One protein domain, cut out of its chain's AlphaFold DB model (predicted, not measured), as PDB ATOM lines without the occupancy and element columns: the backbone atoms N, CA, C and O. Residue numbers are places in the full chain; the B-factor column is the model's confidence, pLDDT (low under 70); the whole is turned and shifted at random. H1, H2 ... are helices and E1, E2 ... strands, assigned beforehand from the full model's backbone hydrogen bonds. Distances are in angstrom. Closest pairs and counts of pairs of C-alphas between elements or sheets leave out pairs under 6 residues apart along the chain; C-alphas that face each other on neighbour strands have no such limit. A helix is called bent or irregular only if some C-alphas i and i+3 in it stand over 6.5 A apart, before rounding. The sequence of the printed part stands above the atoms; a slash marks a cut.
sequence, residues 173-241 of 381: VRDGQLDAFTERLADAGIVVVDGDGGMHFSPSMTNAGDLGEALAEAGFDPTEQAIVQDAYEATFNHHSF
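What this domain is: This is residues 173 to 241 of the 381 residues of an uncharacterized protein of Acidimicrobiia bacterium (UniProt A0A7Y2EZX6). The model has two small halves side by side: a short helix, H1, packed on a small hairpin of two strands, E1 and E2, and then a helical hairpin of H2 and H3, with few contacts between the halves. H3, the longest helix, runs beside H2 in the second half, and the turn between E1 and E2 reaches away from it. The printed part has 69 residues, with three named helices and two named strands in the order H1, E1, E2, H2, H3; the sheet is E1 - E2, antiparallel, and the class is mostly helix. It is compact, with a radius of gyration of the C-alphas of 11.2 A, and rounded, spanning 29 by 28 by 21 A.

How they stand to each other: H1, residues 179 to 187, has 4 pairs of C-alphas within 8 A of E1, residues 191 to 193; the closest are those of Leu 185 and Val 191, 5.6 A apart. E1 forms a hairpin with E2, residues 199 to 201, their directions at 153 degrees. N 192 and O 200, 2.8 A apart, and N 200 and O 192, 2.9 A apart, are within hydrogen-bond range. H1 and E2 are near each other, with 6 pairs of C-alphas within 10 A. H2, residues 208 to 217, and H3, residues 222 to 236, form a helical hairpin. They touch, closest at the C-alphas of Leu 215 and Gln 225, 6.4 A apart, and run opposite ways at a shallow tilt of 34.5 degrees, only just short of steep. E2 and H3 have 1 pair of C-alphas within 8 A, those of Phe 201 and Tyr 232, at 7.7 A. H1 and H2 are only just apart, their closest C-alphas 8.3 A from each other; H1 and H3 are apart, and E1 is apart from both H2 and H3. In H2 and H3 every O i to N i+4 pair is within hydrogen-bond range; in H1, 3 of 5 are.

Where its parts are: H1 begins at C-alpha 179, (157.787, 148.909, 181.220), and measures 13.8 A; it is irregular, with C-alphas 180 and 183 at 8.2 A. E1 measures 6.7 A and E2 7.0 A. H2 measures 14.2 A from C-alpha 208, (148.554, 152.949, 198.201). H3 measures 20.8 A and ends at C-alpha 236, (155.636, 146.008, 199.370).

The domain as a whole: The two C-alphas farthest apart are those of Gly 195 and Pro 222, at 30.7 A. The printed part has no cut. The links H1 to E1, E1 to E2 and H2 to H3 are tight, E2 to H2 is short, and no link is long. The mean pLDDT of the printed part is 92.7, and no printed residue is under 70.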
ATOM      1  N   VAL A 173     160.965 147.437 191.859       93.44
ATOM      2  CA  VAL A 173     159.895 146.904 191.012       93.44
ATOM      3  C   VAL A 173     160.457 145.744 190.199       93.44
ATOM      4  O   VAL A 173     161.588 145.796 189.722       93.44
ATOM      5  N   ARG A 174     159.670 144.674 190.050       89.38
ATOM      6  CA  ARG A 174     160.072 143.519 189.240       89.38
ATOM      7  C   ARG A 174     160.178 143.904 187.766       89.38
ATOM      8  O   ARG A 174     159.265 144.532 187.228       89.38
ATOM      9  N   ASP A 175     161.245 143.442 187.122       84.12
ATOM     10  CA  ASP A 175     161.502 143.655 185.697       84.12
ATOM     11  C   ASP A 175     160.282 143.305 184.833       84.12
ATOM     12  O   ASP A 175     159.636 142.268 185.026       84.12
ATOM     13  N   GLY A 176     159.969 144.166 183.862       83.56
ATOM     14  CA  GLY A 176     158.881 143.946 182.912       83.56
ATOM     15  C   GLY A 176     157.488 144.310 183.424       83.56
ATOM     16  O   GLY A 176     156.543 144.324 182.636       83.56
ATOM     17  N   GLN A 177     157.316 144.596 184.720       86.00
ATOM     18  CA  GLN A 177     155.982 144.799 185.289       86.00
ATOM     19  C   GLN A 177     155.360 146.147 184.898       86.00
ATOM     20  O   GLN A 177     154.143 146.225 184.736       86.00
ATOM     21  N   LEU A 178     156.176 147.194 184.737       92.88
ATOM     22  CA  LEU A 178     155.719 148.565 184.467       92.88
ATOM     23  C   LEU A 178     156.363 149.202 183.226       92.88
ATOM     24  O   LEU A 178     156.216 150.405 183.021       92.88
ATOM     25  N   ASP A 179     157.019 148.412 182.371       90.88
ATOM     26  CA  ASP A 179     157.787 148.909 181.220       90.88
ATOM     27  C   ASP A 179     156.976 149.873 180.340       90.88
ATOM     28  O   ASP A 179     157.470 150.937 179.968       90.88
ATOM     29  N   ALA A 180     155.702 149.543 180.090       92.31
ATOM     30  CA  ALA A 180     154.777 150.337 179.278       92.31
ATOM     31  C   ALA A 180     154.469 151.738 179.843       92.31
ATOM     32  O   ALA A 180     154.022 152.609 179.100       92.31
ATOM     33  N   PHE A 181     154.699 151.961 181.140       94.00
ATOM     34  CA  PHE A 181     154.378 153.206 181.839       94.00
ATOM     35  C   PHE A 181     155.620 153.966 182.320       94.00
ATOM     36  O   PHE A 181     155.476 155.048 182.883       94.00
ATOM     37  N   THR A 182     156.825 153.430 182.096       92.25
ATOM     38  CA  THR A 182     158.085 153.914 182.688       92.25
ATOM     39  C   THR A 182     158.298 155.418 182.537       92.25
ATOM     40  O   THR A 182     158.437 156.110 183.542       92.25
ATOM     41  N   GLU A 183     158.292 155.937 181.304       93.88
ATOM     42  CA  GLU A 183     158.548 157.362 181.037       93.88
ATOM     43  C   GLU A 183     157.500 158.248 181.718       93.88
ATOM     44  O   GLU A 183     157.835 159.196 182.418       93.88
ATOM     45  N   ARG A 184     156.224 157.871 181.608       96.12
ATOM     46  CA  ARG A 184     155.100 158.628 182.165       96.12
ATOM     47  C   ARG A 184     155.104 158.639 183.697       96.12
ATOM     48  O   ARG A 184     154.798 159.661 184.304       96.12
ATOM     49  N   LEU A 185     155.451 157.514 184.325       96.38
ATOM     50  CA  LEU A 185     155.606 157.416 185.777       96.38
ATOM     51  C   LEU A 185     156.825 158.212 186.264       96.38
ATOM     52  O   LEU A 185     156.754 158.827 187.327       96.38
ATOM     53  N   ALA A 186     157.926 158.213 185.507       95.06
ATOM     54  CA  ALA A 186     159.127 158.975 185.839       95.06
ATOM     55  C   ALA A 186     158.897 160.491 185.704       95.06
ATOM     56  O   ALA A 186     159.229 161.239 186.623       95.06
ATOM     57  N   ASP A 187     158.252 160.939 184.623       95.50
ATOM     58  CA  ASP A 187     157.897 162.346 184.388       95.50
ATOM     59  C   ASP A 187     156.942 162.890 185.460       95.50
ATOM     60  O   ASP A 187     157.034 164.052 185.858       95.50
ATOM     61  N   ALA A 188     156.047 162.038 185.967       95.12
ATOM     62  CA  ALA A 188     155.152 162.357 187.076       95.12
ATOM     63  C   ALA A 188     155.836 162.307 188.459       95.12
ATOM     64  O   ALA A 188     155.201 162.613 189.466       95.12
ATOM     65  N   GLY A 189     157.108 161.897 188.541       95.75
ATOM     66  CA  GLY A 189     157.820 161.713 189.808       95.75
ATOM     67  C   GLY A 189     157.286 160.556 190.659       95.75
ATOM     68  O   GLY A 189     157.526 160.519 191.867       95.75
ATOM     69  N   ILE A 190     156.555 159.616 190.048       97.19
ATOM     70  CA  ILE A 190     155.959 158.455 190.722       97.19
ATOM     71  C   ILE A 190     157.006 157.354 190.933       97.19
ATOM     72  O   ILE A 190     157.020 156.684 191.971       97.19
ATOM     73  N   VAL A 191     157.915 157.196 189.971       96.19
ATOM     74  CA  VAL A 191     159.043 156.262 190.046       96.19
ATOM     75  C   VAL A 191     160.361 156.958 189.727       96.19
ATOM     76  O   VAL A 191     160.398 157.992 189.066       96.19
ATOM     77  N   VAL A 192     161.454 156.360 190.185       94.69
ATOM     78  CA  VAL A 192     162.830 156.729 189.858       94.69
ATOM     79  C   VAL A 192     163.512 155.505 189.259       94.69
ATOM     80  O   VAL A 192     163.425 154.419 189.831       94.69
ATOM     81  N   VAL A 193     164.189 155.681 188.123       91.81
ATOM     82  CA  VAL A 193     165.048 154.652 187.519       91.81
ATOM     83  C   VAL A 193     166.493 154.923 187.935       91.81
ATOM     84  O   VAL A 193     166.972 156.051 187.791       91.81
ATOM     85  N   ASP A 194     167.170 153.925 188.501       91.56
ATOM     86  CA  ASP A 194     168.556 154.035 188.953       91.56
ATOM     87  C   ASP A 194     169.578 153.886 187.804       91.56
ATOM     88  O   ASP A 194     169.229 153.714 186.634       91.56
ATOM     89  N   GLY A 195     170.870 153.993 188.131       89.88
ATOM     90  CA  GLY A 195     171.955 153.900 187.147       89.88
ATOM     91  C   GLY A 195     172.169 152.503 186.550       89.88
ATOM     92  O   GLY A 195     172.823 152.398 185.513       89.88
ATOM     93  N   ASP A 196     171.614 151.466 187.179       88.12
ATOM     94  CA  ASP A 196     171.684 150.069 186.742       88.12
ATOM     95  C   ASP A 196     170.399 149.636 185.999       88.12
ATOM     96  O   ASP A 196     170.322 148.518 185.488       88.12
ATOM     97  N   GLY A 197     169.411 150.534 185.883       86.56
ATOM     98  CA  GLY A 197     168.128 150.304 185.218       86.56
ATOM     99  C   GLY A 197     167.018 149.788 186.139       86.56
ATOM    100  O   GLY A 197     165.927 149.492 185.655       86.56
ATOM    101  N   GLY A 198     167.263 149.695 187.448       90.75
ATOM    102  CA  GLY A 198     166.263 149.332 188.447       90.75
ATOM    103  C   GLY A 198     165.221 150.435 188.629       90.75
ATOM    104  O   GLY A 198     165.552 151.617 188.678       90.75
ATOM    105  N   MET A 199     163.945 150.058 188.730       94.62
ATOM    106  CA  MET A 199     162.846 150.995 188.968       94.62
ATOM    107  C   MET A 199     162.407 150.950 190.436       94.62
ATOM    108  O   MET A 199     162.167 149.878 190.992       94.62
ATOM    109  N   HIS A 200     162.246 152.123 191.046       95.69
ATOM    110  CA  HIS A 200     161.878 152.294 192.451       95.69
ATOM    111  C   HIS A 200     160.714 153.277 192.584       95.69
ATOM    112  O   HIS A 200     160.719 154.321 191.934       95.69
ATOM    113  N   PHE A 201     159.737 153.011 193.452       97.12
ATOM    114  CA  PHE A 201     158.699 154.005 193.751       97.12
ATOM    115  C   PHE A 201     159.290 155.195 194.521       97.12
ATOM    116  O   PHE A 201     160.197 155.022 195.339       97.12
ATOM    117  N   SER A 202     158.793 156.410 194.278       95.25
ATOM    118  CA  SER A 202     159.292 157.603 194.976       95.25
ATOM    119  C   SER A 202     159.089 157.499 196.494       95.25
ATOM    120  O   SER A 202     158.043 157.026 196.946       95.25
ATOM    121  N   PRO A 203     160.031 158.009 197.312       91.06
ATOM    122  CA  PRO A 203     159.896 158.022 198.770       91.06
ATOM    123  C   PRO A 203     158.741 158.892 199.290       91.06
ATOM    124  O   PRO A 203     158.430 158.818 200.477       91.06
ATOM    125  N   SER A 204     158.117 159.723 198.446       88.88
ATOM    126  CA  SER A 204     156.906 160.470 198.810       88.88
ATOM    127  C   SER A 204     155.669 159.580 198.966       88.88
ATOM    128  O   SER A 204     154.690 160.035 199.549       88.88
ATOM    129  N   MET A 205     155.710 158.331 198.492       91.50
ATOM    130  CA  MET A 205     154.592 157.394 198.578       91.50
ATOM    131  C   MET A 205     154.788 156.478 199.776       91.50
ATOM    132  O   MET A 205     155.627 155.578 199.779       91.50
ATOM    133  N   THR A 206     154.009 156.724 200.823       87.69
ATOM    134  CA  THR A 206     154.036 155.937 202.058       87.69
ATOM    135  C   THR A 206     153.019 154.801 202.045       87.69
ATOM    136  O   THR A 206     153.160 153.841 202.800       87.69
ATOM    137  N   ASN A 207     151.989 154.894 201.197       88.62
ATOM    138  CA  ASN A 207     150.907 153.920 201.096       88.62
ATOM    139  C   ASN A 207     150.210 153.977 199.716       88.62
ATOM    140  O   ASN A 207     150.509 154.831 198.885       88.62
ATOM    141  N   ALA A 208     149.282 153.045 199.471       92.19
ATOM    142  CA  ALA A 208     148.554 152.949 198.201       92.19
ATOM    143  C   ALA A 208     147.618 154.144 197.924       92.19
ATOM    144  O   ALA A 208     147.319 154.417 196.765       92.19
ATOM    145  N   GLY A 209     147.174 154.859 198.964       94.06
ATOM    146  CA  GLY A 209     146.416 156.104 198.835       94.06
ATOM    147  C   GLY A 209     147.259 157.205 198.199       94.06
ATOM    148  O   GLY A 209     146.851 157.743 197.176       94.06
ATOM    149  N   ASP A 210     148.469 157.439 198.718       95.31
ATOM    150  CA  ASP A 210     149.413 158.421 198.155       95.31
ATOM    151  C   ASP A 210     149.712 158.120 196.673       95.31
ATOM    152  O   ASP A 210     149.758 159.019 195.833       95.31
ATOM    153  N   LEU A 211     149.881 156.834 196.330       96.75
ATOM    154  CA  LEU A 211     150.062 156.402 194.943       96.75
ATOM    155  C   LEU A 211     148.814 156.674 194.090       96.75
ATOM    156  O   LEU A 211     148.937 157.144 192.962       96.75
ATOM    157  N   GLY A 212     147.623 156.358 194.602       96.12
ATOM    158  CA  GLY A 212     146.361 156.582 193.896       96.12
ATOM    159  C   GLY A 212     146.121 158.059 193.587       96.12
ATOM    160  O   GLY A 212     145.743 158.391 192.466       96.12
ATOM    161  N   GLU A 213     146.406 158.941 194.546       96.19
ATOM    162  CA  GLU A 213     146.339 160.393 194.363       96.19
ATOM    163  C   GLU A 213     147.314 160.860 193.271       96.19
ATOM    164  O   GLU A 213     146.893 161.506 192.310       96.19
ATOM    165  N   ALA A 214     148.582 160.443 193.338       96.75
ATOM    166  CA  ALA A 214     149.594 160.815 192.348       96.75
ATOM    167  C   ALA A 214     149.264 160.312 190.929       96.75
ATOM    168  O   ALA A 214     149.444 161.032 189.945       96.75
ATOM    169  N   LEU A 215     148.744 159.086 190.800       97.38
ATOM    170  CA  LEU A 215     148.332 158.532 189.508       97.38
ATOM    171  C   LEU A 215     147.129 159.277 188.919       97.38
ATOM    172  O   LEU A 215     147.085 159.512 187.707       97.38
ATOM    173  N   ALA A 216     146.165 159.664 189.759       96.38
ATOM    174  CA  ALA A 216     145.013 160.447 189.332       96.38
ATOM    175  C   ALA A 216     145.431 161.846 188.848       96.38
ATOM    176  O   ALA A 216     144.968 162.289 187.795       96.38
ATOM    177  N   GLU A 217     146.348 162.513 189.555       96.44
ATOM    178  CA  GLU A 217     146.914 163.807 189.142       96.44
ATOM    179  C   GLU A 217     147.703 163.710 187.827       96.44
ATOM    180  O   GLU A 217     147.593 164.590 186.970       96.44
ATOM    181  N   ALA A 218     148.426 162.607 187.613       95.69
ATOM    182  CA  ALA A 218     149.131 162.302 186.364       95.69
ATOM    183  C   ALA A 218     148.205 161.804 185.225       95.69
ATOM    184  O   ALA A 218     148.665 161.425 184.138       95.69
ATOM    185  N   GLY A 219     146.888 161.790 185.460       96.44
ATOM    186  CA  GLY A 219     145.861 161.485 184.466       96.44
ATOM    187  C   GLY A 219     145.793 160.018 184.039       96.44
ATOM    188  O   GLY A 219     145.362 159.744 182.918       96.44
ATOM    189  N   PHE A 220     146.272 159.076 184.859       96.50
ATOM    190  CA  PHE A 220     146.135 157.639 184.581       96.50
ATOM    191  C   PHE A 220     144.666 157.232 184.666       96.50
ATOM    192  O   PHE A 220     143.966 157.634 185.601       96.50
ATOM    193  N   ASP A 221     144.188 156.438 183.709       96.06
ATOM    194  CA  ASP A 221     142.818 155.927 183.773       96.06
ATOM    195  C   ASP A 221     142.686 154.804 184.824       96.06
ATOM    196  O   ASP A 221     143.693 154.216 185.224       96.06
ATOM    197  N   PRO A 222     141.469 154.475 185.298       94.94
ATOM    198  CA  PRO A 222     141.286 153.488 186.366       94.94
ATOM    199  C   PRO A 222     141.886 152.100 186.088       94.94
ATOM    200  O   PRO A 222     142.268 151.402 187.026       94.94
ATOM    201  N   THR A 223     141.981 151.687 184.822       94.88
ATOM    202  CA  THR A 223     142.571 150.398 184.433       94.88
ATOM    203  C   THR A 223     144.089 150.450 184.545       94.88
ATOM    204  O   THR A 223     144.697 149.534 185.094       94.88
ATOM    205  N   GLU A 224     144.709 151.533 184.070       95.81
ATOM    206  CA  GLU A 224     146.153 151.745 184.218       95.81
ATOM    207  C   GLU A 224     146.540 151.897 185.697       95.81
ATOM    208  O   GLU A 224     147.529 151.316 186.144       95.81
ATOM    209  N   GLN A 225     145.727 152.625 186.476       95.56
ATOM    210  CA  GLN A 225     145.923 152.788 187.917       95.56
ATOM    211  C   GLN A 225     145.968 151.441 188.634       95.56
ATOM    212  O   GLN A 225     146.875 151.216 189.433       95.56
ATOM    213  N   ALA A 226     145.031 150.541 188.320       94.31
ATOM    214  CA  ALA A 226     144.991 149.209 188.915       94.31
ATOM    215  C   ALA A 226     146.285 148.421 188.643       94.31
ATOM    216  O   ALA A 226     146.829 147.815 189.560       94.31
ATOM    217  N   ILE A 227     146.842 148.496 187.426       95.00
ATOM    218  CA  ILE A 227     148.100 147.808 187.079       95.00
ATOM    219  C   ILE A 227     149.276 148.340 187.914       95.00
ATOM    220  O   ILE A 227     150.077 147.560 188.435       95.00
ATOM    221  N   VAL A 228     149.388 149.664 188.062       96.19
ATOM    222  CA  VAL A 228     150.468 150.275 188.853       96.19
ATOM    223  C   VAL A 228     150.294 149.984 190.345       96.19
ATOM    224  O   VAL A 228     151.268 149.673 191.031       96.19
ATOM    225  N   GLN A 229     149.059 150.025 190.847       95.25
ATOM    226  CA  GLN A 229     148.731 149.669 192.229       95.25
ATOM    227  C   GLN A 229     149.043 148.200 192.531       95.25
ATOM    228  O   GLN A 229     149.622 147.912 193.578       95.25
ATOM    229  N   ASP A 230     148.764 147.283 191.603       93.38
ATOM    230  CA  ASP A 230     149.134 145.872 191.734       93.38
ATOM    231  C   ASP A 230     150.658 145.690 191.784       93.38
ATOM    232  O   ASP A 230     151.164 144.851 192.531       93.38
ATOM    233  N   ALA A 231     151.424 146.491 191.034       94.62
ATOM    234  CA  ALA A 231     152.886 146.479 191.098       94.62
ATOM    235  C   ALA A 231     153.440 147.047 192.403       94.62
ATOM    236  O   ALA A 231     154.383 146.491 192.976       94.62
ATOM    237  N   TYR A 232     152.820 148.108 192.908       95.19
ATOM    238  CA  TYR A 232     153.121 148.663 194.219       95.19
ATOM    239  C   TYR A 232     152.855 147.639 195.325       95.19
ATOM    240  O   TYR A 232     153.727 147.365 196.152       95.19
ATOM    241  N   GLU A 233     151.695 146.985 195.293       92.88
ATOM    242  CA  GLU A 233     151.352 145.949 196.264       92.88
ATOM    243  C   GLU A 233     152.227 144.700 196.115       92.88
ATOM    244  O   GLU A 233     152.642 144.123 197.116       92.88
ATOM    245  N   ALA A 234     152.609 144.304 194.900       91.31
ATOM    246  CA  ALA A 234     153.550 143.204 194.693       91.31
ATOM    247  C   ALA A 234     154.960 143.508 195.235       91.31
ATOM    248  O   ALA A 234     155.664 142.579 195.645       91.31
ATOM    249  N   THR A 235     155.363 144.782 195.239       92.69
ATOM    250  CA  THR A 235     156.665 145.244 195.748       92.69
ATOM    251  C   THR A 235     156.688 145.251 197.278       92.69
ATOM    252  O   THR A 235     157.617 144.722 197.887       92.69
ATOM    253  N   PHE A 236     155.647 145.792 197.918       90.69
ATOM    254  CA  PHE A 236     155.636 146.008 199.370       90.69
ATOM    255  C   PHE A 236     154.838 144.974 200.175       90.69
ATOM    256  O   PHE A 236     155.120 144.774 201.359       90.69
ATOM    257  N   ASN A 237     153.874 144.294 199.548       86.75
ATOM    258  CA  ASN A 237     152.979 143.308 200.156       86.75
ATOM    259  C   ASN A 237     152.331 143.838 201.449       86.75
ATOM    260  O   ASN A 237     152.436 143.216 202.519       86.75
ATOM    261  N   HIS A 238     151.705 145.018 201.369       86.00
ATOM    262  CA  HIS A 238     151.090 145.682 202.517       86.00
ATOM    263  C   HIS A 238     149.944 144.866 203.111       86.00
ATOM    264  O   HIS A 238     149.717 144.942 204.316       86.00
ATOM    265  N   HIS A 239     149.276 144.018 202.328       79.31
ATOM    266  CA  HIS A 239     148.272 143.084 202.834       79.31
ATOM    267  C   HIS A 239     148.836 142.140 203.916       79.31
ATOM    268  O   HIS A 239     148.114 141.689 204.805       79.31
ATOM    269  N   SER A 240     150.146 141.858 203.891       79.06
ATOM    270  CA  SER A 240     150.829 141.064 204.922       79.06
ATOM    271  C   SER A 240     151.282 141.869 206.150       79.06
ATOM    272  O   SER A 240     151.884 141.304 207.069       79.06
ATOM    273  N   PHE A 241     151.026 143.182 206.189       85.00
ATOM    274  CA  PHE A 241     151.411 144.044 207.300       85.00
ATOM    275  C   PHE A 241     150.479 143.844 208.497       85.00
ATOM    276  O   PHE A 241     149.361 144.345 208.554       85.00
TER     277      PHE A 241